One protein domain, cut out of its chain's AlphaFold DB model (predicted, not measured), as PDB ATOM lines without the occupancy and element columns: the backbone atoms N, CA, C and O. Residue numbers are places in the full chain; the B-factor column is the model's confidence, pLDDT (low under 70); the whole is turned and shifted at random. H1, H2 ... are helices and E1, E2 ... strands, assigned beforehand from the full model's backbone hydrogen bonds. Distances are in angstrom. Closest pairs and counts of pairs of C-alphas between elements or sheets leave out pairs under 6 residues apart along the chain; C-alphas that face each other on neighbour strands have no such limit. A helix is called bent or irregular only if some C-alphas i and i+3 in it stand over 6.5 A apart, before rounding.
ATOM      1  N   THR A 269     -50.449   5.833  21.308       89.75
ATOM      2  CA  THR A 269     -50.551   6.104  22.756       89.75
ATOM      3  C   THR A 269     -51.728   5.370  23.406       89.75
ATOM      4  O   THR A 269     -51.591   4.795  24.488       89.75
ATOM      5  N   TRP A 270     -52.847   5.278  22.682       93.88
ATOM      6  CA  TRP A 270     -54.071   4.601  23.112       93.88
ATOM      7  C   TRP A 270     -53.907   3.098  23.385       93.88
ATOM      8  O   TRP A 270     -54.728   2.532  24.101       93.88
ATOM      9  N   LEU A 271     -52.884   2.440  22.822       95.00
ATOM     10  CA  LEU A 271     -52.684   0.996  22.988       95.00
ATOM     11  C   LEU A 271     -52.373   0.623  24.436       95.00
ATOM     12  O   LEU A 271     -52.780  -0.443  24.885       95.00
ATOM     13  N   SER A 272     -51.662   1.492  25.158       91.81
ATOM     14  CA  SER A 272     -51.267   1.237  26.546       91.81
ATOM     15  C   SER A 272     -52.468   1.235  27.500       91.81
ATOM     16  O   SER A 272     -52.667   0.279  28.258       91.81
ATOM     17  N   ASP A 273     -53.319   2.252  27.380       92.56
ATOM     18  CA  ASP A 273     -54.575   2.361  28.122       92.56
ATOM     19  C   ASP A 273     -55.548   1.247  27.721       92.56
ATOM     20  O   ASP A 273     -56.144   0.596  28.581       92.56
ATOM     21  N   ALA A 274     -55.670   0.971  26.417       96.25
ATOM     22  CA  ALA A 274     -56.545  -0.081  25.912       96.25
ATOM     23  C   ALA A 274     -56.101  -1.479  26.355       96.25
ATOM     24  O   ALA A 274     -56.954  -2.292  26.697       96.25
ATOM     25  N   MET A 275     -54.795  -1.764  26.399       95.69
ATOM     26  CA  MET A 275     -54.274  -3.012  26.963       95.69
ATOM     27  C   MET A 275     -54.646  -3.132  28.431       95.69
ATOM     28  O   MET A 275     -55.209  -4.146  28.823       95.69
ATOM     29  N   THR A 276     -54.386  -2.105  29.240       93.75
ATOM     30  CA  THR A 276     -54.706  -2.151  30.674       93.75
ATOM     31  C   THR A 276     -56.209  -2.368  30.891       93.75
ATOM     32  O   THR A 276     -56.599  -3.232  31.674       93.75
ATOM     33  N   GLY A 277     -57.058  -1.665  30.131       95.62
ATOM     34  CA  GLY A 277     -58.509  -1.854  30.158       95.62
ATOM     35  C   GLY A 277     -58.948  -3.258  29.733       95.62
ATOM     36  O   GLY A 277     -59.724  -3.897  30.438       95.62
ATOM     37  N   ALA A 278     -58.423  -3.775  28.619       96.44
ATOM     38  CA  ALA A 278     -58.763  -5.107  28.115       96.44
ATOM     39  C   ALA A 278     -58.283  -6.233  29.048       96.44
ATOM     40  O   ALA A 278     -58.993  -7.217  29.239       96.44
ATOM     41  N   LEU A 279     -57.109  -6.082  29.670       95.25
ATOM     42  CA  LEU A 279     -56.607  -7.013  30.684       95.25
ATOM     43  C   LEU A 279     -57.457  -6.978  31.959       95.25
ATOM     44  O   LEU A 279     -57.735  -8.030  32.527       95.25
ATOM     45  N   GLY A 280     -57.920  -5.798  32.378       94.50
ATOM     46  CA  GLY A 280     -58.868  -5.668  33.485       94.50
ATOM     47  C   GLY A 280     -60.184  -6.406  33.219       94.50
ATOM     48  O   GLY A 280     -60.693  -7.087  34.107       94.50
ATOM     49  N   LEU A 281     -60.694  -6.346  31.983       94.31
ATOM     50  CA  LEU A 281     -61.882  -7.103  31.569       94.31
ATOM     51  C   LEU A 281     -61.651  -8.615  31.526       94.31
ATOM     52  O   LEU A 281     -62.588  -9.369  31.743       94.31
ATOM     53  N   ALA A 282     -60.421  -9.068  31.279       91.81
ATOM     54  CA  ALA A 282     -60.105 -10.491  31.213       91.81
ATOM     55  C   ALA A 282     -60.164 -11.191  32.582       91.81
ATOM     56  O   ALA A 282     -60.341 -12.405  32.612       91.81
ATOM     57  N   LEU A 283     -60.022 -10.457  33.699       90.06
ATOM     58  CA  LEU A 283     -59.908 -11.005  35.063       90.06
ATOM     59  C   LEU A 283     -60.937 -12.105  35.400       90.06
ATOM     60  O   LEU A 283     -60.512 -13.156  35.886       90.06
ATOM     61  N   PRO A 284     -62.253 -11.933  35.150       86.38
ATOM     62  CA  PRO A 284     -63.249 -12.951  35.491       86.38
ATOM     63  C   PRO A 284     -63.082 -14.246  34.685       86.38
ATOM     64  O   PRO A 284     -63.360 -15.329  35.192       86.38
ATOM     65  N   SER A 285     -62.579 -14.142  33.455       85.75
ATOM     66  CA  SER A 285     -62.489 -15.239  32.483       85.75
ATOM     67  C   SER A 285     -61.182 -16.036  32.573       85.75
ATOM     68  O   SER A 285     -60.937 -16.925  31.759       85.75
ATOM     69  N   LEU A 286     -60.335 -15.731  33.562       83.56
ATOM     70  CA  LEU A 286     -59.083 -16.445  33.838       83.56
ATOM     71  C   LEU A 286     -59.217 -17.553  34.897       83.56
ATOM     72  O   LEU A 286     -58.242 -18.265  35.143       83.56
ATOM     73  N   TYR A 287     -60.393 -17.683  35.515       77.94
ATOM     74  CA  TYR A 287     -60.708 -18.726  36.491       77.94
ATOM     75  C   TYR A 287     -61.413 -19.908  35.821       77.94
ATOM     76  O   TYR A 287     -62.417 -19.707  35.125       77.94
ATOM     77  N   SER A 288     -60.985 -21.140  36.118       63.88
ATOM     78  CA  SER A 288     -61.602 -22.355  35.574       63.88
ATOM     79  C   SER A 288     -63.102 -22.404  35.869       63.88
ATOM     80  O   SER A 288     -63.887 -22.723  34.981       63.88
ATOM     81  N   THR A 289     -63.513 -21.983  37.073       50.97
ATOM     82  CA  THR A 289     -64.905 -21.998  37.562       50.97
ATOM     83  C   THR A 289     -65.841 -21.024  36.842       50.97
ATOM     84  O   THR A 289     -67.053 -21.199  36.891       50.97
ATOM     85  N   HIS A 290     -65.309 -19.992  36.178       43.19
ATOM     86  CA  HIS A 290     -66.081 -19.072  35.328       43.19
ATOM     87  C   HIS A 290     -65.900 -19.366  33.833       43.19
ATOM     88  O   HIS A 290     -66.743 -18.983  33.024       43.19
ATOM     89  N   SER A 291     -64.845 -20.103  33.475       44.75
ATOM     90  CA  SER A 291     -64.641 -20.647  32.133       44.75
ATOM     91  C   SER A 291     -65.525 -21.865  31.817       44.75
ATOM     92  O   SER A 291     -65.671 -22.195  30.645       44.75
ATOM     93  N   GLU A 292     -66.219 -22.434  32.818       41.16
ATOM     94  CA  GLU A 292     -67.306 -23.432  32.676       41.16
ATOM     95  C   GLU A 292     -68.557 -22.906  31.932       41.16
ATOM     96  O   GLU A 292     -69.639 -23.494  31.992       41.16
ATOM     97  N   GLY A 293     -68.441 -21.806  31.181       44.53
ATOM     98  CA  GLY A 293     -69.334 -21.597  30.049       44.53
ATOM     99  C   GLY A 293     -69.243 -22.791  29.092       44.53
ATOM    100  O   GLY A 293     -68.236 -23.496  29.055       44.53
ATOM    101  N   GLU A 294     -70.278 -23.007  28.276       46.59
ATOM    102  CA  GLU A 294     -70.423 -24.151  27.352       46.59
ATOM    103  C   GLU A 294     -69.220 -24.428  26.410       46.59
ATOM    104  O   GLU A 294     -69.249 -25.396  25.650       46.59
ATOM    105  N   VAL A 295     -68.174 -23.589  26.403       54.97
ATOM    106  CA  VAL A 295     -67.139 -23.521  25.367       54.97
ATOM    107  C   VAL A 295     -65.695 -23.471  25.907       54.97
ATOM    108  O   VAL A 295     -64.797 -23.266  25.093       54.97
ATOM    109  N   TRP A 296     -65.380 -23.720  27.194       47.75
ATOM    110  CA  TRP A 296     -63.955 -23.794  27.584       47.75
ATOM    111  C   TRP A 296     -63.539 -24.784  28.701       47.75
ATOM    112  O   TRP A 296     -63.905 -24.601  29.854       47.75
ATOM    113  N   PRO A 297     -62.660 -25.763  28.392       51.44
ATOM    114  CA  PRO A 297     -62.620 -26.498  27.132       51.44
ATOM    115  C   PRO A 297     -63.830 -27.459  27.069       51.44
ATOM    116  O   PRO A 297     -64.051 -28.241  27.995       51.44
ATOM    117  N   PRO A 298     -64.638 -27.443  25.994       44.12
ATOM    118  CA  PRO A 298     -65.790 -28.323  25.878       44.12
ATOM    119  C   PRO A 298     -65.355 -29.769  25.550       44.12
ATOM    120  O   PRO A 298     -64.285 -29.975  24.965       44.12
ATOM    121  N   PRO A 299     -66.204 -30.783  25.821       47.88
ATOM    122  CA  PRO A 299     -65.864 -32.215  25.749       47.88
ATOM    123  C   PRO A 299     -65.388 -32.735  24.384       47.88
ATOM    124  O   PRO A 299     -64.940 -33.869  24.286       47.88
ATOM    125  N   ARG A 300     -65.505 -31.957  23.298       45.88
ATOM    126  CA  ARG A 300     -65.240 -32.451  21.934       45.88
ATOM    127  C   ARG A 300     -63.771 -32.712  21.653       45.88
ATOM    128  O   ARG A 300     -63.471 -33.656  20.937       45.88
ATOM    129  N   CYS A 301     -62.880 -31.909  22.233       47.44
ATOM    130  CA  CYS A 301     -61.454 -32.181  22.147       47.44
ATOM    131  C   CYS A 301     -61.045 -33.315  23.085       47.44
ATOM    132  O   CYS A 301     -59.903 -33.711  23.027       47.44
ATOM    133  N   PHE A 302     -61.934 -33.852  23.925       53.62
ATOM    134  CA  PHE A 302     -61.623 -34.857  24.932       53.62
ATOM    135  C   PHE A 302     -62.454 -36.121  24.693       53.62
ATOM    136  O   PHE A 302     -63.566 -36.281  25.187       53.62
ATOM    137  N   ILE A 303     -61.897 -37.060  23.938       55.88
ATOM    138  CA  ILE A 303     -62.482 -38.383  23.742       55.88
ATOM    139  C   ILE A 303     -62.174 -39.219  24.982       55.88
ATOM    140  O   ILE A 303     -61.011 -39.493  25.289       55.88
ATOM    141  N   PHE A 304     -63.212 -39.651  25.696       59.94
ATOM    142  CA  PHE A 304     -63.045 -40.656  26.737       59.94
ATOM    143  C   PHE A 304     -62.765 -42.013  26.079       59.94
ATOM    144  O   PHE A 304     -63.632 -42.595  25.428       59.94
ATOM    145  N   ASP A 305     -61.537 -42.512  26.213       64.19
ATOM    146  CA  ASP A 305     -61.187 -43.858  25.767       64.19
ATOM    147  C   ASP A 305     -61.679 -44.856  26.822       64.19
ATOM    148  O   ASP A 305     -60.982 -45.124  27.803       64.19
ATOM    149  N   GLU A 306     -62.881 -45.407  26.623       69.38
ATOM    150  CA  GLU A 306     -63.503 -46.376  27.541       69.38
ATOM    151  C   GLU A 306     -62.584 -47.563  27.860       69.38
ATOM    152  O   GLU A 306     -62.587 -48.065  28.988       69.38
ATOM    153  N   LYS A 307     -61.751 -47.987  26.897       69.50
ATOM    154  CA  LYS A 307     -60.839 -49.125  27.070       69.50
ATOM    155  C   LYS A 307     -59.669 -48.798  27.986       69.50
ATOM    156  O   LYS A 307     -59.117 -49.705  28.604       69.50
ATOM    157  N   LYS A 308     -59.262 -47.531  28.045       68.38
ATOM    158  CA  LYS A 308     -58.115 -47.078  28.842       68.38
ATOM    159  C   LYS A 308     -58.516 -46.294  30.083       68.38
ATOM    160  O   LYS A 308     -57.644 -46.039  30.904       68.38
ATOM    161  N   GLN A 309     -59.794 -45.932  30.224       63.09
ATOM    162  CA  GLN A 309     -60.282 -45.025  31.268       63.09
ATOM    163  C   GLN A 309     -59.478 -43.712  31.295       63.09
ATOM    164  O   GLN A 309     -59.231 -43.132  32.345       63.09
ATOM    165  N   THR A 310     -59.024 -43.261  30.121       58.16
ATOM    166  CA  THR A 310     -58.243 -42.030  29.969       58.16
ATOM    167  C   THR A 310     -58.961 -41.086  29.030       58.16
ATOM    168  O   THR A 310     -59.362 -41.487  27.935       58.16
ATOM    169  N   VAL A 311     -59.039 -39.819  29.414       56.59
ATOM    170  CA  VAL A 311     -59.424 -38.743  28.508       56.59
ATOM    171  C   VAL A 311     -58.270 -38.457  27.541       56.59
ATOM    172  O   VAL A 311     -57.139 -38.221  27.962       56.59
ATOM    173  N   ARG A 312     -58.545 -38.511  26.236       59.66
ATOM    174  CA  ARG A 312     -57.587 -38.209  25.168       59.66
ATOM    175  C   ARG A 312     -58.033 -36.978  24.411       59.66
ATOM    176  O   ARG A 312     -59.145 -36.965  23.894       59.66
ATOM    177  N   ALA A 313     -57.135 -36.010  24.275       60.69
ATOM    178  CA  ALA A 313     -57.292 -34.958  23.292       60.69
ATOM    179  C   ALA A 313     -56.380 -35.140  22.098       60.69
ATOM    180  O   ALA A 313     -55.228 -35.540  22.245       60.69
ATOM    181  N   SER A 314     -56.906 -34.848  20.910       66.69
ATOM    182  CA  SER A 314     -56.054 -34.560  19.766       66.69
ATOM    183  C   SER A 314     -55.359 -33.233  20.054       66.69
ATOM    184  O   SER A 314     -56.030 -32.204  20.144       66.69
ATOM    185  N   ASP A 315     -54.030 -33.243  20.191       65.75
ATOM    186  CA  ASP A 315     -53.234 -32.032  20.452       65.75
ATOM    187  C   ASP A 315     -53.576 -30.906  19.463       65.75
ATOM    188  O   ASP A 315     -53.638 -29.740  19.840       65.75
ATOM    189  N   LYS A 316     -53.874 -31.261  18.205       69.00
ATOM    190  CA  LYS A 316     -54.271 -30.319  17.152       69.00
ATOM    191  C   LYS A 316     -55.622 -29.654  17.431       69.00
ATOM    192  O   LYS A 316     -55.745 -28.448  17.257       69.00
ATOM    193  N   GLU A 317     -56.626 -30.421  17.850       66.06
ATOM    194  CA  GLU A 317     -57.971 -29.893  18.131       66.06
ATOM    195  C   GLU A 317     -57.992 -29.064  19.413       66.06
ATOM    196  O   GLU A 317     -58.664 -28.032  19.478       66.06
ATOM    197  N   LEU A 318     -57.231 -29.499  20.424       65.62
ATOM    198  CA  LEU A 318     -57.038 -28.739  21.649       65.62
ATOM    199  C   LEU A 318     -56.353 -27.409  21.332       65.62
ATOM    200  O   LEU A 318     -56.866 -26.373  21.741       65.62
ATOM    201  N   LEU A 319     -55.263 -27.418  20.556       68.38
ATOM    202  CA  LEU A 319     -54.562 -26.205  20.128       68.38
ATOM    203  C   LEU A 319     -55.468 -25.277  19.305       68.38
ATOM    204  O   LEU A 319     -55.506 -24.084  19.570       68.38
ATOM    205  N   GLU A 320     -56.250 -25.800  18.359       71.50
ATOM    206  CA  GLU A 320     -57.174 -24.987  17.554       71.50
ATOM    207  C   GLU A 320     -58.290 -24.368  18.413       71.50
ATOM    208  O   GLU A 320     -58.647 -23.201  18.242       71.50
ATOM    209  N   SER A 321     -58.808 -25.112  19.394       67.56
ATOM    210  CA  SER A 321     -59.797 -24.599  20.352       67.56
ATOM    211  C   SER A 321     -59.186 -23.493  21.223       67.56
ATOM    212  O   SER A 321     -59.744 -22.402  21.350       67.56
ATOM    213  N   LEU A 322     -57.997 -23.764  21.765       67.06
ATOM    214  CA  LEU A 322     -57.163 -22.851  22.550       67.06
ATOM    215  C   LEU A 322     -56.898 -21.545  21.785       67.06
ATOM    216  O   LEU A 322     -57.053 -20.455  22.332       67.06
ATOM    217  N   GLU A 323     -56.558 -21.640  20.505       70.00
ATOM    218  CA  GLU A 323     -56.221 -20.495  19.661       70.00
ATOM    219  C   GLU A 323     -57.420 -19.633  19.257       70.00
ATOM    220  O   GLU A 323     -57.226 -18.452  18.942       70.00
ATOM    221  N   THR A 324     -58.627 -20.201  19.235       69.00
ATOM    222  CA  THR A 324     -59.819 -19.540  18.682       69.00
ATOM    223  C   THR A 324     -60.741 -18.919  19.726       69.00
ATOM    224  O   THR A 324     -61.490 -18.012  19.366       69.00
ATOM    225  N   GLY A 325     -60.695 -19.357  20.990       70.75
ATOM    226  CA  GLY A 325     -61.661 -18.896  21.998       70.75
ATOM    227  C   GLY A 325     -61.156 -18.758  23.432       70.75
ATOM    228  O   GLY A 325     -61.906 -18.273  24.275       70.75
ATOM    229  N   SER A 326     -59.917 -19.150  23.742       83.25
ATOM    230  CA  SER A 326     -59.411 -19.078  25.117       83.25
ATOM    231  C   SER A 326     -58.921 -17.669  25.460       83.25
ATOM    232  O   SER A 326     -57.929 -17.192  24.902       83.25
ATOM    233  N   VAL A 327     -59.585 -17.013  26.420       88.25
ATOM    234  CA  VAL A 327     -59.183 -15.692  26.939       88.25
ATOM    235  C   VAL A 327     -57.738 -15.691  27.464       88.25
ATOM    236  O   VAL A 327     -56.979 -14.823  27.028       88.25
ATOM    237  N   PRO A 328     -57.283 -16.659  28.292       88.38
ATOM    238  CA  PRO A 328     -55.878 -16.751  28.700       88.38
ATOM    239  C   PRO A 328     -54.885 -16.723  27.532       88.38
ATOM    240  O   PRO A 328     -53.887 -16.002  27.565       88.38
ATOM    241  N   ILE A 329     -55.165 -17.477  26.468       86.88
ATOM    242  CA  ILE A 329     -54.285 -17.523  25.295       86.88
ATOM    243  C   ILE A 329     -54.350 -16.233  24.511       86.88
ATOM    244  O   ILE A 329     -53.322 -15.775  24.016       86.88
ATOM    245  N   LEU A 330     -55.525 -15.628  24.402       89.69
ATOM    246  CA  LEU A 330     -55.663 -14.350  23.735       89.69
ATOM    247  C   LEU A 330     -54.897 -13.244  24.475       89.69
ATOM    248  O   LEU A 330     -54.231 -12.439  23.827       89.69
ATOM    249  N   VAL A 331     -54.887 -13.262  25.811       92.81
ATOM    250  CA  VAL A 331     -54.022 -12.391  26.620       92.81
ATOM    251  C   VAL A 331     -52.548 -12.641  26.295       92.81
ATOM    252  O   VAL A 331     -51.840 -11.696  25.956       92.81
ATOM    253  N   LEU A 332     -52.078 -13.894  26.312       91.00
ATOM    254  CA  LEU A 332     -50.685 -14.206  25.950       91.00
ATOM    255  C   LEU A 332     -50.339 -13.768  24.518       91.00
ATOM    256  O   LEU A 332     -49.256 -13.238  24.278       91.00
ATOM    257  N   ARG A 333     -51.272 -13.913  23.568       90.62
ATOM    258  CA  ARG A 333     -51.132 -13.414  22.192       90.62
ATOM    259  C   ARG A 333     -50.950 -11.905  22.154       90.62
ATOM    260  O   ARG A 333     -50.019 -11.435  21.503       90.62
ATOM    261  N   CYS A 334     -51.800 -11.168  22.869       93.75
ATOM    262  CA  CYS A 334     -51.683  -9.720  23.009       93.75
ATOM    263  C   CYS A 334     -50.318  -9.331  23.579       93.75
ATOM    264  O   CYS A 334     -49.685  -8.426  23.045       93.75
ATOM    265  N   LEU A 335     -49.838 -10.020  24.618       92.31
ATOM    266  CA  LEU A 335     -48.542  -9.734  25.238       92.31
ATOM    267  C   LEU A 335     -47.383 -10.004  24.284       92.31
ATOM    268  O   LEU A 335     -46.543  -9.135  24.072       92.31
ATOM    269  N   GLU A 336     -47.352 -11.163  23.636       90.75
ATOM    270  CA  GLU A 336     -46.311 -11.467  22.658       90.75
ATOM    271  C   GLU A 336     -46.309 -10.475  21.489       90.75
ATOM    272  O   GLU A 336     -45.243 -10.036  21.052       90.75
ATOM    273  N   ALA A 337     -47.491 -10.109  20.983       91.81
ATOM    274  CA  ALA A 337     -47.630  -9.114  19.926       91.81
ATOM    275  C   ALA A 337     -47.176  -7.725  20.404       91.81
ATOM    276  O   ALA A 337     -46.451  -7.040  19.685       91.81
ATOM    277  N   ALA A 338     -47.521  -7.340  21.634       91.56
ATOM    278  CA  ALA A 338     -47.075  -6.105  22.270       91.56
ATOM    279  C   ALA A 338     -45.551  -6.037  22.365       91.56
ATOM    280  O   ALA A 338     -44.953  -5.055  21.931       91.56
ATOM    281  N   LEU A 339     -44.910  -7.100  22.851       86.62
ATOM    282  CA  LEU A 339     -43.455  -7.169  22.998       86.62
ATOM    283  C   LEU A 339     -42.717  -7.182  21.653       86.62
ATOM    284  O   LEU A 339     -41.573  -6.721  21.576       86.62
ATOM    285  N   LYS A 340     -43.343  -7.716  20.600       87.81
ATOM    286  CA  LYS A 340     -42.808  -7.698  19.231       87.81
ATOM    287  C   LYS A 340     -43.044  -6.370  18.517       87.81
ATOM    288  O   LYS A 340     -42.314  -6.082  17.578       87.81
ATOM    289  N   CYS A 341     -44.024  -5.576  18.944       89.62
ATOM    290  CA  CYS A 341     -44.386  -4.305  18.331       89.62
ATOM    291  C   CYS A 341     -43.477  -3.165  18.835       89.62
ATOM    292  O   CYS A 341     -43.636  -2.715  19.976       89.62
ATOM    293  N   PRO A 342     -42.541  -2.646  18.009       85.25
ATOM    294  CA  PRO A 342     -41.623  -1.592  18.439       85.25
ATOM    295  C   PRO A 342     -42.356  -0.287  18.752       85.25
ATOM    296  O   PRO A 342     -42.011   0.397  19.709       85.25
ATOM    297  N   GLN A 343     -43.393   0.026  17.971       83.75
ATOM    298  CA  GLN A 343     -44.181   1.244  18.127       83.75
ATOM    299  C   GLN A 343     -45.093   1.199  19.355       83.75
ATOM    300  O   GLN A 343     -45.285   2.217  20.003       83.75
ATOM    301  N   GLY A 344     -45.631   0.024  19.695       81.69
ATOM    302  CA  GLY A 344     -46.483  -0.159  20.867       81.69
ATOM    303  C   GLY A 344     -45.667  -0.127  22.155       81.69
ATOM    304  O   GLY A 344     -45.524   0.912  22.789       81.69
ATOM    305  N   TYR A 345     -45.113  -1.277  22.544       83.50
ATOM    306  CA  TYR A 345     -44.419  -1.426  23.828       83.50
ATOM    307  C   TYR A 345     -42.894  -1.369  23.734       83.50
ATOM    308  O   TYR A 345     -42.223  -1.310  24.763       83.50
ATOM    309  N   GLY A 346     -42.325  -1.343  22.524       80.69
ATOM    310  CA  GLY A 346     -40.898  -1.067  22.346       80.69
ATOM    311  C   GLY A 346     -40.514   0.373  22.707       80.69
ATOM    312  O   GLY A 346     -39.416   0.589  23.214       80.69
ATOM    313  N   ALA A 347     -41.426   1.323  22.485       81.56
ATOM    314  CA  ALA A 347     -41.263   2.749  22.773       81.56
ATOM    315  C   ALA A 347     -42.253   3.276  23.832       81.56
ATOM    316  O   ALA A 347     -42.355   4.487  24.028       81.56
ATOM    317  N   ALA A 348     -42.990   2.385  24.506       85.81
ATOM    318  CA  ALA A 348     -43.883   2.772  25.592       85.81
ATOM    319  C   ALA A 348     -43.106   3.431  26.740       85.81
ATOM    320  O   ALA A 348     -41.941   3.117  26.988       85.81
ATOM    321  N   SER A 349     -43.778   4.326  27.464       87.94
ATOM    322  CA  SER A 349     -43.211   4.919  28.670       87.94
ATOM    323  C   SER A 349     -42.975   3.853  29.743       87.94
ATOM    324  O   SER A 349     -43.716   2.872  29.850       87.94
ATOM    325  N   ASP A 350     -41.970   4.082  30.591       86.69
ATOM    326  CA  ASP A 350     -41.684   3.208  31.737       86.69
ATOM    327  C   ASP A 350     -42.919   3.088  32.663       86.69
ATOM    328  O   ASP A 350     -43.165   2.025  33.230       86.69
ATOM    329  N   ALA A 351     -43.766   4.126  32.733       85.81
ATOM    330  CA  ALA A 351     -45.041   4.104  33.454       85.81
ATOM    331  C   ALA A 351     -46.074   3.139  32.837       85.81
ATOM    332  O   ALA A 351     -46.694   2.356  33.557       85.81
ATOM    333  N   ALA A 352     -46.237   3.141  31.510       87.94
ATOM    334  CA  ALA A 352     -47.142   2.217  30.824       87.94
ATOM    335  C   ALA A 352     -46.680   0.758  30.968       87.94
ATOM    336  O   ALA A 352     -47.495  -0.145  31.166       87.94
ATOM    337  N   LEU A 353     -45.366   0.526  30.909       90.50
ATOM    338  CA  LEU A 353     -44.780  -0.792  31.148       90.50
ATOM    339  C   LEU A 353     -44.953  -1.240  32.606       90.50
ATOM    340  O   LEU A 353     -45.274  -2.402  32.841       90.50
ATOM    341  N   ALA A 354     -44.789  -0.338  33.577       90.81
ATOM    342  CA  ALA A 354     -45.031  -0.632  34.988       90.81
ATOM    343  C   ALA A 354     -46.502  -0.988  35.262       90.81
ATOM    344  O   ALA A 354     -46.761  -1.987  35.928       90.81
ATOM    345  N   SER A 355     -47.448  -0.238  34.682       90.50
ATOM    346  CA  SER A 355     -48.889  -0.538  34.749       90.50
ATOM    347  C   SER A 355     -49.203  -1.918  34.163       90.50
ATOM    348  O   SER A 355     -49.928  -2.709  34.762       90.50
ATOM    349  N   LEU A 356     -48.597  -2.257  33.018       92.81
ATOM    350  CA  LEU A 356     -48.735  -3.586  32.427       92.81
ATOM    351  C   LEU A 356     -48.205  -4.680  33.366       92.81
ATOM    352  O   LEU A 356     -48.875  -5.689  33.559       92.81
ATOM    353  N   VAL A 357     -47.026  -4.488  33.967       93.94
ATOM    354  CA  VAL A 357     -46.450  -5.444  34.928       93.94
ATOM    355  C   VAL A 357     -47.359  -5.619  36.150       93.94
ATOM    356  O   VAL A 357     -47.638  -6.757  36.526       93.94
ATOM    357  N   GLU A 358     -47.861  -4.531  36.743       93.44
ATOM    358  CA  GLU A 358     -48.818  -4.566  37.864       93.44
ATOM    359  C   GLU A 358     -50.086  -5.348  37.494       93.44
ATOM    360  O   GLU A 358     -50.518  -6.234  38.242       93.44
ATOM    361  N   MET A 359     -50.635  -5.093  36.304       94.19
ATOM    362  CA  MET A 359     -51.815  -5.796  35.813       94.19
ATOM    363  C   MET A 359     -51.537  -7.288  35.601       94.19
ATOM    364  O   MET A 359     -52.333  -8.119  36.016       94.19
ATOM    365  N   LEU A 360     -50.388  -7.668  35.035       94.75
ATOM    366  CA  LEU A 360     -50.028  -9.078  34.852       94.75
ATOM    367  C   LEU A 360     -49.848  -9.829  36.176       94.75
ATOM    368  O   LEU A 360     -50.239 -10.991  36.270       94.75
ATOM    369  N   PHE A 361     -49.295  -9.185  37.205       95.50
ATOM    370  CA  PHE A 361     -49.240  -9.767  38.547       95.50
ATOM    371  C   PHE A 361     -50.632  -9.934  39.160       95.50
ATOM    372  O   PHE A 361     -50.906 -10.965  39.775       95.50
ATOM    373  N   SER A 362     -51.518  -8.958  38.952       94.62
ATOM    374  CA  SER A 362     -52.924  -9.061  39.354       94.62
ATOM    375  C   SER A 362     -53.616 -10.228  38.646       94.62
ATOM    376  O   SER A 362     -54.235 -11.053  39.310       94.62
ATOM    377  N   LEU A 363     -53.432 -10.369  37.326       93.50
ATOM    378  CA  LEU A 363     -53.959 -11.502  36.562       93.50
ATOM    379  C   LEU A 363     -53.383 -12.830  37.061       93.50
ATOM    380  O   LEU A 363     -54.119 -13.802  37.169       93.50
ATOM    381  N   ALA A 364     -52.089 -12.892  37.383       94.75
ATOM    382  CA  ALA A 364     -51.452 -14.115  37.866       94.75
ATOM    383  C   ALA A 364     -51.979 -14.577  39.232       94.75
ATOM    384  O   ALA A 364     -52.011 -15.776  39.491       94.75
ATOM    385  N   LEU A 365     -52.385 -13.640  40.093       93.62
ATOM    386  CA  LEU A 365     -53.014 -13.938  41.382       93.62
ATOM    387  C   LEU A 365     -54.419 -14.496  41.248       93.62
ATOM    388  O   LEU A 365     -54.835 -15.314  42.064       93.62
ATOM    389  N   THR A 366     -55.150 -13.998  40.258       90.69
ATOM    390  CA  THR A 366     -56.537 -14.375  40.020       90.69
ATOM    391  C   THR A 366     -56.662 -15.580  39.098       90.69
ATOM    392  O   THR A 366     -57.650 -16.283  39.137       90.69
ATOM    393  N   ALA A 367     -55.697 -15.841  38.229       90.88
ATOM    394  CA  ALA A 367     -55.834 -16.917  37.263       90.88
ATOM    395  C   ALA A 367     -55.643 -18.303  37.894       90.88
ATOM    396  O   ALA A 367     -55.012 -18.458  38.945       90.88
ATOM    397  N   ASP A 368     -56.104 -19.335  37.190       86.94
ATOM    398  CA  ASP A 368     -55.743 -20.709  37.526       86.94
ATOM    399  C   ASP A 368     -54.224 -20.884  37.586       86.94
ATOM    400  O   ASP A 368     -53.476 -20.262  36.833       86.94
ATOM    401  N   SER A 369     -53.753 -21.798  38.435       87.38
ATOM    402  CA  SER A 369     -52.320 -22.013  38.699       87.38
ATOM    403  C   SER A 369     -51.436 -22.079  37.441       87.38
ATOM    404  O   SER A 369     -50.394 -21.427  37.375       87.38
ATOM    405  N   HIS A 370     -51.862 -22.821  36.419       84.50
ATOM    406  CA  HIS A 370     -51.130 -22.984  35.164       84.50
ATOM    407  C   HIS A 370     -51.110 -21.699  34.314       84.50
ATOM    408  O   HIS A 370     -50.071 -21.370  33.733       84.50
ATOM    409  N   VAL A 371     -52.212 -20.941  34.301       88.00
ATOM    410  CA  VAL A 371     -52.326 -19.619  33.662       88.00
ATOM    411  C   VAL A 371     -51.495 -18.576  34.411       88.00
ATOM    412  O   VAL A 371     -50.734 -17.835  33.789       88.00
ATOM    413  N   GLY A 372     -51.545 -18.577  35.743       91.44
ATOM    414  CA  GLY A 372     -50.740 -17.697  36.584       91.44
ATOM    415  C   GLY A 372     -49.237 -17.890  36.370       91.44
ATOM    416  O   GLY A 372     -48.506 -16.911  36.236       91.44
ATOM    417  N   ILE A 373     -48.768 -19.136  36.227       90.81
ATOM    418  CA  ILE A 373     -47.367 -19.430  35.871       90.81
ATOM    419  C   ILE A 373     -47.003 -18.845  34.501       90.81
ATOM    420  O   ILE A 373     -45.923 -18.266  34.354       90.81
ATOM    421  N   ALA A 374     -47.885 -18.968  33.504       88.94
ATOM    422  CA  ALA A 374     -47.649 -18.404  32.177       88.94
ATOM    423  C   ALA A 374     -47.526 -16.870  32.226       88.94
ATOM    424  O   ALA A 374     -46.598 -16.315  31.638       88.94
ATOM    425  N   PHE A 375     -48.380 -16.184  32.991       93.00
ATOM    426  CA  PHE A 375     -48.263 -14.736  33.184       93.00
ATOM    427  C   PHE A 375     -47.001 -14.340  33.949       93.00
ATOM    428  O   PHE A 375     -46.309 -13.415  33.526       93.00
ATOM    429  N   LEU A 376     -46.628 -15.069  35.006       94.25
ATOM    430  CA  LEU A 376     -45.370 -14.821  35.720       94.25
ATOM    431  C   LEU A 376     -44.147 -14.966  34.819       94.25
ATOM    432  O   LEU A 376     -43.171 -14.226  34.966       94.25
ATOM    433  N   LYS A 377     -44.203 -15.884  33.858       91.75
ATOM    434  CA  LYS A 377     -43.151 -16.033  32.864       91.75
ATOM    435  C   LYS A 377     -43.067 -14.838  31.924       91.75
ATOM    436  O   LYS A 377     -41.966 -14.314  31.745       91.75
ATOM    437  N   GLU A 378     -44.184 -14.374  31.368       91.38
ATOM    438  CA  GLU A 378     -44.197 -13.178  30.512       91.38
ATOM    439  C   GLU A 378     -43.720 -11.931  31.270       91.38
ATOM    440  O   GLU A 378     -42.899 -11.166  30.762       91.38
ATOM    441  N   VAL A 379     -44.125 -11.782  32.533       93.81
ATOM    442  CA  VAL A 379     -43.613 -10.733  33.424       93.81
ATOM    443  C   VAL A 379     -42.101 -10.848  33.606       93.81
ATOM    444  O   VAL A 379     -41.392  -9.849  33.509       93.81
ATOM    445  N   SER A 380     -41.578 -12.058  33.827       92.44
ATOM    446  CA  SER A 380     -40.135 -12.274  33.976       92.44
ATOM    447  C   SER A 380     -39.357 -11.858  32.722       92.44
ATOM    448  O   SER A 380     -38.297 -11.239  32.831       92.44
ATOM    449  N   LEU A 381     -39.898 -12.148  31.533       90.12
ATOM    450  CA  LEU A 381     -39.315 -11.764  30.247       90.12
ATOM    451  C   LEU A 381     -39.321 -10.243  30.079       90.12
ATOM    452  O   LEU A 381     -38.304  -9.662  29.686       90.12
ATOM    453  N   LEU A 382     -40.437  -9.599  30.426       90.88
ATOM    454  CA  LEU A 382     -40.593  -8.150  30.358       90.88
ATOM    455  C   LEU A 382     -39.622  -7.430  31.298       90.88
ATOM    456  O   LEU A 382     -38.907  -6.528  30.864       90.88
ATOM    457  N   LEU A 383     -39.531  -7.874  32.553       92.06
ATOM    458  CA  LEU A 383     -38.620  -7.307  33.547       92.06
ATOM    459  C   LEU A 383     -37.153  -7.492  33.138       92.06
ATOM    460  O   LEU A 383     -36.397  -6.526  33.176       92.06
ATOM    461  N   LYS A 384     -36.752  -8.673  32.638       90.38
ATOM    462  CA  LYS A 384     -35.375  -8.876  32.143       90.38
ATOM    463  C   LYS A 384     -35.028  -7.975  30.962       90.38
ATOM    464  O   LYS A 384     -33.879  -7.543  30.846       90.38
ATOM    465  N   ARG A 385     -35.996  -7.707  30.079       89.62
ATOM    466  CA  ARG A 385     -35.814  -6.794  28.946       89.62
ATOM    467  C   ARG A 385     -35.723  -5.339  29.411       89.62
ATOM    468  O   ARG A 385     -34.900  -4.598  28.882       89.62
ATOM    469  N   GLN A 386     -36.524  -4.949  30.402       90.75
ATOM    470  CA  GLN A 386     -36.653  -3.577  30.893       90.75
ATOM    471  C   GLN A 386     -36.128  -3.434  32.324       90.75
ATOM    472  O   GLN A 386     -36.877  -3.341  33.294       90.75
ATOM    473  N   ARG A 387     -34.800  -3.351  32.450       89.06
ATOM    474  CA  ARG A 387     -34.091  -3.346  33.745       89.06
ATOM    475  C   ARG A 387     -34.540  -2.279  34.735       89.06
ATOM    476  O   ARG A 387     -34.429  -2.479  35.940       89.06
ATOM    477  N   ARG A 388     -35.021  -1.142  34.237       87.94
ATOM    478  CA  ARG A 388     -35.512  -0.038  35.073       87.94
ATOM    479  C   ARG A 388     -36.728  -0.436  35.906       87.94
ATOM    480  O   ARG A 388     -36.930   0.124  36.971       87.94
ATOM    481  N   LEU A 389     -37.485  -1.434  35.453       90.25
ATOM    482  CA  LEU A 389     -38.670  -1.941  36.137       90.25
ATOM    483  C   LEU A 389     -38.335  -2.928  37.265       90.25
ATOM    484  O   LEU A 389     -39.239  -3.372  37.965       90.25
ATOM    485  N   HIS A 390     -37.063  -3.293  37.471       90.19
ATOM    486  CA  HIS A 390     -36.685  -4.199  38.563       90.19
ATOM    487  C   HIS A 390     -37.055  -3.633  39.940       90.19
ATOM    488  O   HIS A 390     -37.380  -4.409  40.832       90.19
ATOM    489  N   THR A 391     -37.078  -2.305  40.090       88.94
ATOM    490  CA  THR A 391     -37.445  -1.627  41.344       88.94
ATOM    491  C   THR A 391     -38.909  -1.838  41.738       88.94
ATOM    492  O   THR A 391     -39.281  -1.590  42.882       88.94
ATOM    493  N   LEU A 392     -39.752  -2.344  40.826       90.81
ATOM    494  CA  LEU A 392     -41.119  -2.764  41.150       90.81
ATOM    495  C   LEU A 392     -41.137  -3.970  42.108       90.81
ATOM    496  O   LEU A 392     -42.131  -4.174  42.804       90.81
ATOM    497  N   LEU A 393     -40.060  -4.766  42.131       92.31
ATOM    498  CA  LEU A 393     -39.901  -5.947  42.988       92.31
ATOM    499  C   LEU A 393     -39.360  -5.615  44.387       92.31
ATOM    500  O   LEU A 393     -39.268  -6.518  45.218       92.31
ATOM    501  N   ASP A 394     -39.004  -4.357  44.650       88.69
ATOM    502  CA  ASP A 394     -38.496  -3.927  45.950       88.69
ATOM    503  C   ASP A 394     -39.654  -3.540  46.880       88.69
ATOM    504  O   ASP A 394     -40.626  -2.895  46.472       88.69
ATOM    505  N   ALA A 395     -39.565  -3.950  48.151       82.44
ATOM    506  CA  ALA A 395     -40.627  -3.737  49.142       82.44
ATOM    507  C   ALA A 395     -40.841  -2.252  49.459       82.44
ATOM    508  O   ALA A 395     -41.959  -1.833  49.745       82.44
ATOM    509  N   GLU A 396     -39.771  -1.464  49.367       73.19
ATOM    510  CA  GLU A 396     -39.820  -0.015  49.544       73.19
ATOM    511  C   GLU A 396     -40.457   0.693  48.344       73.19
ATOM    512  O   GLU A 396     -40.911   1.818  48.512       73.19
ATOM    513  N   GLY A 397     -40.567   0.013  47.189       62.25
ATOM    514  CA  GLY A 397     -41.231   0.469  45.968       62.25
ATOM    515  C   GLY A 397     -40.646   1.764  45.407       62.25
ATOM    516  O   GLY A 397     -40.710   2.814  46.033       62.25
ATOM    517  N   GLY A 398     -40.127   1.760  44.181       56.25
ATOM    518  CA  GLY A 398     -39.638   3.030  43.650       56.25
ATOM    519  C   GLY A 398     -39.325   3.052  42.174       56.25
ATOM    520  O   GLY A 398     -38.164   2.982  41.783       56.25
ATOM    521  N   ILE A 399     -40.339   3.304  41.350       54.53
ATOM    522  CA  ILE A 399     -40.132   4.214  40.223       54.53
ATOM    523  C   ILE A 399     -40.632   5.581  40.688       54.53
ATOM    524  O   ILE A 399     -41.762   5.975  40.420       54.53
ATOM    525  N   PHE A 400     -39.801   6.292  41.449       53.50
ATOM    526  CA  PHE A 400     -40.001   7.720  41.666       53.50
ATOM    527  C   PHE A 400     -39.381   8.467  40.482       53.50
ATOM    528  O   PHE A 400     -38.204   8.287  40.178       53.50
ATOM    529  N   GLY A 401     -40.159   9.323  39.820       52.94
ATOM    530  CA  GLY A 401     -39.582  10.421  39.044       52.94
ATOM    531  C   GLY A 401     -39.047  10.107  37.643       52.94
ATOM    532  O   GLY A 401     -38.102  10.759  37.209       52.94
ATOM    533  N   LEU A 402     -39.680   9.221  36.867       49.56
ATOM    534  CA  LEU A 402     -39.484   9.207  35.406       49.56
ATOM    535  C   LEU A 402     -40.426  10.204  34.705       49.56
ATOM    536  O   LEU A 402     -41.219   9.843  33.845       49.56
ATOM    537  N   GLY A 403     -40.335  11.478  35.102       46.97
ATOM    538  CA  GLY A 403     -40.600  12.633  34.234       46.97
ATOM    539  C   GLY A 403     -41.951  12.751  33.511       46.97
ATOM    540  O   GLY A 403     -41.968  13.324  32.424       46.97
ATOM    541  N   GLY A 404     -43.071  12.277  34.069       50.97
ATOM    542  CA  GLY A 404     -44.390  12.487  33.454       50.97
ATOM    543  C   GLY A 404     -45.592  12.175  34.354       50.97
ATOM    544  O   GLY A 404     -45.989  11.025  34.445       50.97
ATOM    545  N   ILE A 405     -46.156  13.223  34.973       44.53
ATOM    546  CA  ILE A 405     -47.537  13.502  35.465       44.53
ATOM    547  C   ILE A 405     -48.327  12.440  36.283       44.53
ATOM    548  O   ILE A 405     -49.248  12.825  36.997       44.53
ATOM    549  N   SER A 406     -47.993  11.150  36.306       51.78
ATOM    550  CA  SER A 406     -48.626  10.184  37.221       51.78
ATOM    551  C   SER A 406     -47.679   9.800  38.358       51.78
ATOM    552  O   SER A 406     -46.917   8.844  38.240       51.78
ATOM    553  N   ASP A 407     -47.760  10.530  39.472       54.78
ATOM    554  CA  ASP A 407     -46.999  10.346  40.722       54.78
ATOM    555  C   ASP A 407     -47.380   9.072  41.517       54.78
ATOM    556  O   ASP A 407     -47.309   9.039  42.747       54.78
ATOM    557  N   ARG A 408     -47.825   7.994  40.858       66.81
ATOM    558  CA  ARG A 408     -48.160   6.752  41.565       66.81
ATOM    559  C   ARG A 408     -46.913   5.884  41.671       66.81
ATOM    560  O   ARG A 408     -46.479   5.296  40.685       66.81
ATOM    561  N   ALA A 409     -46.367   5.767  42.880       61.06
ATOM    562  CA  ALA A 409     -45.423   4.703  43.188       61.06
ATOM    563  C   ALA A 409     -46.126   3.357  42.957       61.06
ATOM    564  O   ALA A 409     -47.118   3.040  43.618       61.06
ATOM    565  N   VAL A 410     -45.639   2.592  41.985       75.75
ATOM    566  CA  VAL A 410     -46.125   1.241  41.702       75.75
ATOM    567  C   VAL A 410     -45.144   0.253  42.323       75.75
ATOM    568  O   VAL A 410     -43.943   0.318  42.075       75.75
ATOM    569  N   THR A 411     -45.655  -0.664  43.142       88.44
ATOM    570  CA  THR A 411     -44.913  -1.828  43.640       88.44
ATOM    571  C   THR A 411     -45.755  -3.073  43.422       88.44
ATOM    572  O   THR A 411     -46.966  -3.075  43.648       88.44
ATOM    573  N   VAL A 412     -45.111  -4.148  42.976       93.00
ATOM    574  CA  VAL A 412     -45.761  -5.448  42.766       93.00
ATOM    575  C   VAL A 412     -45.400  -6.452  43.856       93.00
ATOM    576  O   VAL A 412     -45.830  -7.602  43.800       93.00
ATOM    577  N   VAL A 413     -44.672  -6.017  44.889       93.75
ATOM    578  CA  VAL A 413     -44.258  -6.872  46.009       93.75
ATOM    579  C   VAL A 413     -45.440  -7.468  46.748       93.75
ATOM    580  O   VAL A 413     -45.397  -8.641  47.095       93.75
ATOM    581  N   TRP A 414     -46.520  -6.713  46.937       93.38
ATOM    582  CA  TRP A 414     -47.720  -7.237  47.592       93.38
ATOM    583  C   TRP A 414     -48.371  -8.354  46.782       93.38
ATOM    584  O   TRP A 414     -48.771  -9.375  47.344       93.38
ATOM    585  N   HIS A 415     -48.393  -8.198  45.458       95.62
ATOM    586  CA  HIS A 415     -48.907  -9.233  44.580       95.62
ATOM    587  C   HIS A 415     -48.012 -10.476  44.623       95.62
ATOM    588  O   HIS A 415     -48.485 -11.603  44.769       95.62
ATOM    589  N   LEU A 416     -46.696 -10.265  44.576       95.44
ATOM    590  CA  LEU A 416     -45.713 -11.332  44.666       95.44
ATOM    591  C   LEU A 416     -45.787 -12.073  46.005       95.44
ATOM    592  O   LEU A 416     -45.765 -13.299  46.019       95.44
ATOM    593  N   GLN A 417     -45.919 -11.355  47.120       95.62
ATOM    594  CA  GLN A 417     -46.029 -11.926  48.460       95.62
ATOM    595  C   GLN A 417     -47.248 -12.844  48.561       95.62
ATOM    596  O   GLN A 417     -47.125 -13.965  49.060       95.62
ATOM    597  N   ALA A 418     -48.396 -12.416  48.030       95.88
ATOM    598  CA  ALA A 418     -49.579 -13.261  47.950       95.88
ATOM    599  C   ALA A 418     -49.318 -14.524  47.102       95.88
ATOM    600  O   ALA A 418     -49.598 -15.629  47.567       95.88
ATOM    601  N   LEU A 419     -48.652 -14.399  45.945       95.81
ATOM    602  CA  LEU A 419     -48.247 -15.548  45.115       95.81
ATOM    603  C   LEU A 419     -47.281 -16.509  45.828       95.81
ATOM    604  O   LEU A 419     -47.361 -17.728  45.655       95.81
ATOM    605  N   THR A 420     -46.383 -15.995  46.675       96.31
ATOM    606  CA  THR A 420     -45.483 -16.838  47.485       96.31
ATOM    607  C   THR A 420     -46.203 -17.637  48.574       96.31
ATOM    608  O   THR A 420     -45.606 -18.559  49.138       96.31
ATOM    609  N   CYS A 421     -47.462 -17.296  48.858       94.75
ATOM    610  CA  CYS A 421     -48.321 -17.955  49.838       94.75
ATOM    611  C   CYS A 421     -49.473 -18.745  49.187       94.75
ATOM    612  O   CYS A 421     -50.318 -19.277  49.906       94.75
ATOM    613  N   CYS A 422     -49.535 -18.824  47.853       92.12
ATOM    614  CA  CYS A 422     -50.554 -19.606  47.156       92.12
ATOM    615  C   CYS A 422     -50.417 -21.117  47.429       92.12
ATOM    616  O   CYS A 422     -49.335 -21.626  47.706       92.12
ATOM    617  N   LEU A 423     -51.530 -21.849  47.317       89.88
ATOM    618  CA  LEU A 423     -51.559 -23.307  47.496       89.88
ATOM    619  C   LEU A 423     -50.754 -24.092  46.435       89.88
ATOM    620  O   LEU A 423     -50.110 -25.073  46.808       89.88
ATOM    621  N   PRO A 424     -50.767 -23.723  45.133       88.56
ATOM    622  CA  PRO A 424     -50.031 -24.461  44.111       88.56
ATOM    623  C   PRO A 424     -48.510 -24.271  44.273       88.56
ATOM    624  O   PRO A 424     -48.013 -23.148  44.124       88.56
ATOM    625  N   PRO A 425     -47.739 -25.350  44.516       88.69
ATOM    626  CA  PRO A 425     -46.320 -25.248  44.855       88.69
ATOM    627  C   PRO A 425     -45.475 -24.670  43.715       88.69
ATOM    628  O   PRO A 425     -44.491 -23.976  43.974       88.69
ATOM    629  N   ASP A 426     -45.869 -24.905  42.462       88.69
ATOM    630  CA  ASP A 426     -45.156 -24.399  41.288       88.69
ATOM    631  C   ASP A 426     -45.267 -22.875  41.156       88.69
ATOM    632  O   ASP A 426     -44.260 -22.207  40.908       88.69
ATOM    633  N   VAL A 427     -46.453 -22.309  41.417       92.19
ATOM    634  CA  VAL A 427     -46.671 -20.851  41.460       92.19
ATOM    635  C   VAL A 427     -45.817 -20.239  42.566       92.19
ATOM    636  O   VAL A 427     -45.072 -19.290  42.327       92.19
ATOM    637  N   THR A 428     -45.858 -20.823  43.767       94.50
ATOM    638  CA  THR A 428     -45.065 -20.361  44.911       94.50
ATOM    639  C   THR A 428     -43.566 -20.412  44.640       94.50
ATOM    640  O   THR A 428     -42.846 -19.466  44.968       94.50
ATOM    641  N   LYS A 429     -43.074 -21.502  44.042       94.31
ATOM    642  CA  LYS A 429     -41.662 -21.666  43.687       94.31
ATOM    643  C   LYS A 429     -41.233 -20.617  42.662       94.31
ATOM    644  O   LYS A 429     -40.204 -19.972  42.868       94.31
ATOM    645  N   ALA A 430     -42.023 -20.422  41.605       93.56
ATOM    646  CA  ALA A 430     -41.758 -19.414  40.584       93.56
ATOM    647  C   ALA A 430     -41.743 -17.999  41.186       93.56
ATOM    648  O   ALA A 430     -40.779 -17.261  40.987       93.56
ATOM    649  N   ALA A 431     -42.747 -17.652  41.997       95.62
ATOM    650  CA  ALA A 431     -42.853 -16.352  42.655       95.62
ATOM    651  C   ALA A 431     -41.673 -16.073  43.604       95.62
ATOM    652  O   ALA A 431     -41.069 -15.006  43.539       95.62
ATOM    653  N   LYS A 432     -41.267 -17.043  44.434       95.25
ATOM    654  CA  LYS A 432     -40.114 -16.892  45.346       95.25
ATOM    655  C   LYS A 432     -38.785 -16.718  44.607       95.25
ATOM    656  O   LYS A 432     -37.912 -15.991  45.073       95.25
ATOM    657  N   ALA A 433     -38.613 -17.389  43.471       93.44
ATOM    658  CA  ALA A 433     -37.375 -17.328  42.696       93.44
ATOM    659  C   ALA A 433     -37.261 -16.058  41.829       93.44
ATOM    660  O   ALA A 433     -36.154 -15.658  41.450       93.44
ATOM    661  N   LEU A 434     -38.388 -15.413  41.514       93.25
ATOM    662  CA  LEU A 434     -38.460 -14.304  40.567       93.25
ATOM    663  C   LEU A 434     -37.555 -13.106  40.951       93.25
ATOM    664  O   LEU A 434     -36.709 -12.749  40.125       93.25
ATOM    665  N   PRO A 435     -37.581 -12.553  42.185       92.69
ATOM    666  CA  PRO A 435     -36.734 -11.407  42.550       92.69
ATOM    667  C   PRO A 435     -35.235 -11.699  42.488       92.69
ATOM    668  O   PRO A 435     -34.447 -10.851  42.082       92.69
ATOM    669  N   ALA A 436     -34.823 -12.918  42.842       90.62
ATOM    670  CA  ALA A 436     -33.413 -13.303  42.854       90.62
ATOM    671  C   ALA A 436     -32.849 -13.587  41.448       90.62
ATOM    672  O   ALA A 436     -31.631 -13.551  41.242       90.62
ATOM    673  N   SER A 437     -33.722 -13.916  40.495       88.19
ATOM    674  CA  SER A 437     -33.348 -14.393  39.160       88.19
ATOM    675  C   SER A 437     -33.322 -13.298  38.094       88.19
ATOM    676  O   SER A 437     -32.544 -13.391  37.144       88.19
ATOM    677  N   ILE A 438     -34.147 -12.261  38.240       86.75
ATOM    678  CA  ILE A 438     -34.272 -11.172  37.264       86.75
ATOM    679  C   ILE A 438     -33.009 -10.290  37.188       86.75
ATOM    680  O   ILE A 438     -32.542 -10.039  36.074       86.75
ATOM    681  N   PRO A 439     -32.374  -9.878  38.306       84.38
ATOM    682  CA  PRO A 439     -31.158  -9.061  38.256       84.38
ATOM    683  C   PRO A 439     -29.944  -9.786  37.651       84.38
ATOM    684  O   PRO A 439     -29.020  -9.146  37.147       84.38
ATOM    685  N   LYS A 440     -29.924 -11.125  37.689       84.44
ATOM    686  CA  LYS A 440     -28.789 -11.943  37.240       84.44
ATOM    687  C   LYS A 440     -28.896 -12.239  35.742       84.44
ATOM    688  O   LYS A 440     -29.728 -13.036  35.318       84.44
ATOM    689  N   MET A 441     -27.993 -11.670  34.937       73.25
ATOM    690  CA  MET A 441     -27.934 -11.938  33.486       73.25
ATOM    691  C   MET A 441     -27.680 -13.409  33.135       73.25
ATOM    692  O   MET A 441     -28.062 -13.851  32.057       73.25
ATOM    693  N   THR A 442     -27.018 -14.151  34.022       71.81
ATOM    694  CA  THR A 442     -26.568 -15.524  33.764       71.81
ATOM    695  C   THR A 442     -27.660 -16.572  33.935       71.81
ATOM    696  O   THR A 442     -27.538 -17.658  33.379       71.81
ATOM    697  N   VAL A 443     -28.719 -16.272  34.690       77.25
ATOM    698  CA  VAL A 443     -29.793 -17.235  34.954       77.25
ATOM    699  C   VAL A 443     -30.692 -17.305  33.727       77.25
ATOM    700  O   VAL A 443     -31.265 -16.286  33.322       77.25
ATOM    701  N   GLN A 444     -30.850 -18.487  33.131       78.50
ATOM    702  CA  GLN A 444     -31.781 -18.647  32.020       78.50
ATOM    703  C   GLN A 444     -33.209 -18.662  32.571       78.50
ATOM    704  O   GLN A 444     -33.498 -19.288  33.583       78.50
ATOM    705  N   ILE A 445     -34.139 -17.958  31.912       77.06
ATOM    706  CA  ILE A 445     -35.563 -17.987  32.314       77.06
ATOM    707  C   ILE A 445     -36.113 -19.424  32.258       77.06
ATOM    708  O   ILE A 445     -36.977 -19.778  33.055       77.06
ATOM    709  N   GLY A 446     -35.563 -20.266  31.377       73.38
ATOM    710  CA  GLY A 446     -35.907 -21.686  31.291       73.38
ATOM    711  C   GLY A 446     -35.600 -22.498  32.555       73.38
ATOM    712  O   GLY A 446     -36.174 -23.563  32.723       73.38
ATOM    713  N   ASP A 447     -34.764 -21.996  33.468       78.06
ATOM    714  CA  ASP A 447     -34.498 -22.673  34.746       78.06
ATOM    715  C   ASP A 447     -35.649 -22.466  35.749       78.06
ATOM    716  O   ASP A 447     -35.845 -23.262  36.668       78.06
ATOM    717  N   LEU A 448     -36.417 -21.383  35.580       75.19
ATOM    718  CA  LEU A 448     -37.552 -21.021  36.435       75.19
ATOM    719  C   LEU A 448     -38.865 -21.609  35.927       75.19
ATOM    720  O   LEU A 448     -39.761 -21.883  36.723       75.19
ATOM    721  N   PHE A 449     -38.974 -21.779  34.608       82.50
ATOM    722  CA  PHE A 449     -40.191 -22.218  33.944       82.50
ATOM    723  C   PHE A 449     -39.910 -23.431  33.054       82.50
ATOM    724  O   PHE A 449     -39.028 -23.366  32.199       82.50
ATOM    725  N   PRO A 450     -40.689 -24.515  33.186       69.06
ATOM    726  CA  PRO A 450     -40.397 -25.806  32.557       69.06
ATOM    727  C   PRO A 450     -40.404 -25.803  31.019       69.06
ATOM    728  O   PRO A 450     -39.812 -26.697  30.419       69.06
ATOM    729  N   LEU A 451     -41.044 -24.825  30.360       75.88
ATOM    730  CA  LEU A 451     -41.093 -24.723  28.895       75.88
ATOM    731  C   LEU A 451     -40.752 -23.322  28.378       75.88
ATOM    732  O   LEU A 451     -41.091 -22.300  28.981       75.88
ATOM    733  N   LYS A 452     -40.135 -23.284  27.187       74.31
ATOM    734  CA  LYS A 452     -39.703 -22.052  26.505       74.31
ATOM    735  C   LYS A 452     -40.856 -21.175  26.035       74.31
ATOM    736  O   LYS A 452     -40.734 -19.959  26.118       74.31
ATOM    737  N   ASP A 453     -41.988 -21.752  25.646       81.94
ATOM    738  CA  ASP A 453     -43.166 -21.014  25.181       81.94
ATOM    739  C   ASP A 453     -44.334 -21.151  26.171       81.94
ATOM    740  O   ASP A 453     -44.676 -22.250  26.606       81.94
ATOM    741  N   SER A 454     -44.898 -20.014  26.571       79.25
ATOM    742  CA  SER A 454     -45.972 -19.924  27.563       79.25
ATOM    743  C   SER A 454     -47.273 -20.526  27.027       79.25
ATOM    744  O   SER A 454     -48.018 -21.132  27.794       79.25
ATOM    745  N   ARG A 455     -47.508 -20.481  25.708       77.06
ATOM    746  CA  ARG A 455     -48.673 -21.138  25.093       77.06
ATOM    747  C   ARG A 455     -48.522 -22.651  25.049       77.06
ATOM    748  O   ARG A 455     -49.439 -23.359  25.453       77.06
ATOM    749  N   SER A 456     -47.354 -23.146  24.628       76.75
ATOM    750  CA  SER A 456     -47.044 -24.583  24.662       76.75
ATOM    751  C   SER A 456     -47.183 -25.180  26.070       76.75
ATOM    752  O   SER A 456     -47.659 -26.306  26.231       76.75
ATOM    753  N   TRP A 457     -46.835 -24.394  27.098       79.94
ATOM    754  CA  TRP A 457     -47.050 -24.736  28.501       79.94
ATOM    755  C   TRP A 457     -48.519 -24.869  28.852       79.94
ATOM    756  O   TRP A 457     -48.907 -25.925  29.344       79.94
ATOM    757  N   LEU A 458     -49.343 -23.868  28.536       76.69
ATOM    758  CA  LEU A 458     -50.779 -23.966  28.789       76.69
ATOM    759  C   LEU A 458     -51.409 -25.155  28.070       76.69
ATOM    760  O   LEU A 458     -52.148 -25.903  28.698       76.69
ATOM    761  N   ALA A 459     -51.077 -25.385  26.799       73.31
ATOM    762  CA  ALA A 459     -51.623 -26.513  26.048       73.31
ATOM    763  C   ALA A 459     -51.298 -27.865  26.709       73.31
ATOM    764  O   ALA A 459     -52.176 -28.716  26.860       73.31
ATOM    765  N   THR A 460     -50.052 -28.037  27.159       77.00
ATOM    766  CA  THR A 460     -49.603 -29.268  27.828       77.00
ATOM    767  C   THR A 460     -50.257 -29.437  29.200       77.00
ATOM    768  O   THR A 460     -50.706 -30.529  29.553       77.00
ATOM    769  N   GLU A 461     -50.306 -28.364  29.987       78.38
ATOM    770  CA  GLU A 461     -50.742 -28.424  31.380       78.38
ATOM    771  C   GLU A 461     -52.266 -28.540  31.502       78.38
ATOM    772  O   GLU A 461     -52.754 -29.287  32.347       78.38
ATOM    773  N   VAL A 462     -53.024 -27.916  30.594       72.00
ATOM    774  CA  VAL A 462     -54.480 -28.111  30.488       72.00
ATOM    775  C   VAL A 462     -54.803 -29.583  30.236       72.00
ATOM    776  O   VAL A 462     -55.656 -30.150  30.919       72.00
ATOM    777  N   GLY A 463     -54.086 -30.236  29.314       68.38
ATOM    778  CA  GLY A 463     -54.262 -31.665  29.050       68.38
ATOM    779  C   GLY A 463     -54.029 -32.528  30.295       68.38
ATOM    780  O   GLY A 463     -54.815 -33.434  30.578       68.38
ATOM    781  N   ARG A 464     -52.997 -32.214  31.089       71.75
ATOM    782  CA  ARG A 464     -52.710 -32.911  32.357       71.75
ATOM    783  C   ARG A 464     -53.777 -32.664  33.416       71.75
ATOM    784  O   ARG A 464     -54.188 -33.609  34.085       71.75
ATOM    785  N   HIS A 465     -54.229 -31.420  33.558       69.81
ATOM    786  CA  HIS A 465     -55.232 -31.047  34.547       69.81
ATOM    787  C   HIS A 465     -56.566 -31.758  34.282       69.81
ATOM    788  O   HIS A 465     -57.119 -32.393  35.177       69.81
ATOM    789  N   VAL A 466     -57.034 -31.751  33.031       66.75
ATOM    790  CA  VAL A 466     -58.266 -32.452  32.633       66.75
ATOM    791  C   VAL A 466     -58.123 -33.970  32.791       66.75
ATOM    792  O   VAL A 466     -59.037 -34.631  33.288       66.75
ATOM    793  N   ALA A 467     -56.963 -34.539  32.441       65.69
ATOM    794  CA  ALA A 467     -56.699 -35.958  32.666       65.69
ATOM    795  C   ALA A 467     -56.772 -36.327  34.160       65.69
ATOM    796  O   ALA A 467     -57.373 -37.345  34.505       65.69
ATOM    797  N   ALA A 468     -56.247 -35.485  35.055       66.81
ATOM    798  CA  ALA A 468     -56.340 -35.701  36.498       66.81
ATOM    799  C   ALA A 468     -57.796 -35.670  36.999       66.81
ATOM    800  O   ALA A 468     -58.178 -36.525  37.801       66.81
ATOM    801  N   VAL A 469     -58.634 -34.765  36.475       64.31
ATOM    802  CA  VAL A 469     -60.077 -34.721  36.784       64.31
ATOM    803  C   VAL A 469     -60.781 -36.005  36.341       64.31
ATOM    804  O   VAL A 469     -61.624 -36.514  37.072       64.31
ATOM    805  N   SER A 470     -60.401 -36.591  35.201       60.62
ATOM    806  CA  SER A 470     -60.992 -37.861  34.746       60.62
ATOM    807  C   SER A 470     -60.688 -39.051  35.661       60.62
ATOM    808  O   SER A 470     -61.464 -40.001  35.721       60.62
ATOM    809  N   THR A 471     -59.578 -38.982  36.402       57.94
ATOM    810  CA  THR A 471     -59.198 -39.978  37.415       57.94
ATOM    811  C   THR A 471     -59.697 -39.636  38.815       57.94
ATOM    812  O   THR A 471     -59.560 -40.454  39.727       57.94
ATOM    813  N   ALA A 472     -60.261 -38.440  39.011       57.31
ATOM    814  CA  ALA A 472     -60.839 -38.070  40.289       57.31
ATOM    815  C   ALA A 472     -62.025 -39.006  40.570       57.31
ATOM    816  O   ALA A 472     -62.840 -39.248  39.674       57.31
ATOM    817  N   PRO A 473     -62.131 -39.566  41.789       53.81
ATOM    818  CA  PRO A 473     -63.268 -40.402  42.133       53.81
ATOM    819  C   PRO A 473     -64.540 -39.606  41.859       53.81
ATOM    820  O   PRO A 473     -64.648 -38.456  42.297       53.81
ATOM    821  N   ALA A 474     -65.479 -40.213  41.121       53.88
ATOM    822  CA  ALA A 474     -66.777 -39.603  40.870       53.88
ATOM    823  C   ALA A 474     -67.307 -39.067  42.207       53.88
ATOM    824  O   ALA A 474     -67.197 -39.790  43.211       53.88
TER     825      ALA A 474
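Overview. This is residues 269 to 474 of the 503 residues of the protein "Hypothetical protein" of Polarella glacialis (UniProt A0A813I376). An elongated stack of helices: H1 and H4 lie side by side on one side, the helical hairpin H6 and H7 runs along the middle, and the helical hairpin H9 and H10 covers the other side. H11 carries the stack on past the ends of H4 and H7 to a small two-strand hairpin, E1 and E2, at one end of the long axis, and the loop of residues 394 to 412 reaches toward the opposite end. The printed part has 206 residues, with eleven named helices and two strands in the order H1 H2 E1 E2 H3 H4 H5 H6 H7 H8 H9 H10 H11; the sheet E1 - E2 is antiparallel and the class is mostly helix. The whole is compact, with a radius of gyration of the C-alphas of 18.1 A, and spans 64 by 33 by 28 A.

Along the chain. H1, residues 270 to 286, begins at C-alpha 270 (-54.071, 4.601, 23.112) and is 24.1 A long, with a kink of 28 degrees near residue 280; it is irregular, with C-alphas 281 and 284 7.2 A apart. H2 is residues 288 to 291, E1 residues 302 to 305 and E2 residues 310 to 313. H3, residues 315 to 325, is 15.7 A long, and H4, residues 327 to 340, 19.8 A. H5, residues 342 to 346, precedes H6, residues 350 to 366, and H7, residues 369 to 385, each 24.5 A long; C-alpha 369 is at (-52.320, -22.013, 38.699). H8, residues 387 to 393, is only just irregular, with C-alphas 388 and 391 6.8 A apart. H9 is residues 413 to 420; H10, residues 425 to 437, is 17.8 A long and irregular, with C-alphas 432 and 435 7.0 A apart. H11, residues 454 to 471, is 26.0 A long and ends at C-alpha 471 (-59.198, -39.978, 37.415).

Arrangement. H1, H4, H6, H7 and H11 form an up and down bundle, each running against the one before it in the chain. H1 touches H6 at a shallow tilt of 6 degrees, the same way, the closest C-alphas being those of Ser 272 and Ala 352, 6.0 A. With residues 279 to 286 alone H1 touches H4, opposite ways at 26 degrees, closest at Leu 286 and Pro 328, 6.1 A between C-alphas. H2 is close to H1 but not clearly touching, with C-alphas 285 and 291 5.8 A apart. In the hairpin E1 and E2, N 303 and O 312 are 2.8 A apart, within hydrogen-bond range. The closest C-alphas of E2 and H11 are those of Val 311 and Ala 467, 5.7 A. H3 and H11 only just touch, with 3 pairs of C-alphas within 8 A, closest at Leu 319 and Ala 459, 6.6 A. H4 and H5 touch only at the corner, closest at C-alphas 338 and 345, 5.6 A. In the hairpin H6 and H7 the C-alphas of Ala 364 and Gly 372 are 3.9 A apart. H6 touches H8 with residues 350 to 354 alone, closest at C-alphas 354 and 389, 6.6 A. H7 touches H10 at a shallow tilt of 8 degrees, closest at C-alphas 373 and 427, 5.8 A. H9 and H10 form a hairpin, closest at C-alphas 420 and 428, 4.4 A. H11 touches H7 with residues 454 to 462 alone, opposite ways at 15 degrees, closest at C-alphas 374 and 454, 5.1 A. Every O i to N i+4 pair is within hydrogen-bond range in H3, H4, H5, H6, H7, H9 and H11, against 10 of 13 in H1, 7 of 9 in H10 and 0 of 3 in H8, which has 3 of 4 O i to N i+3 pairs within range; H2 is too short for an i+4 pair.

Size, cuts and confidence. The C-alphas of Lys 307 and Gly 403 are the two farthest apart, 65.4 A. The printed part has no cut. The links H8 to H9, 19 residues, and H10 to H11, 16 residues, are long. The mean pLDDT of the printed part is 79.2; 60 residues are under 70, among them residues 288 to 319, 397 to 409 and 465 to 474.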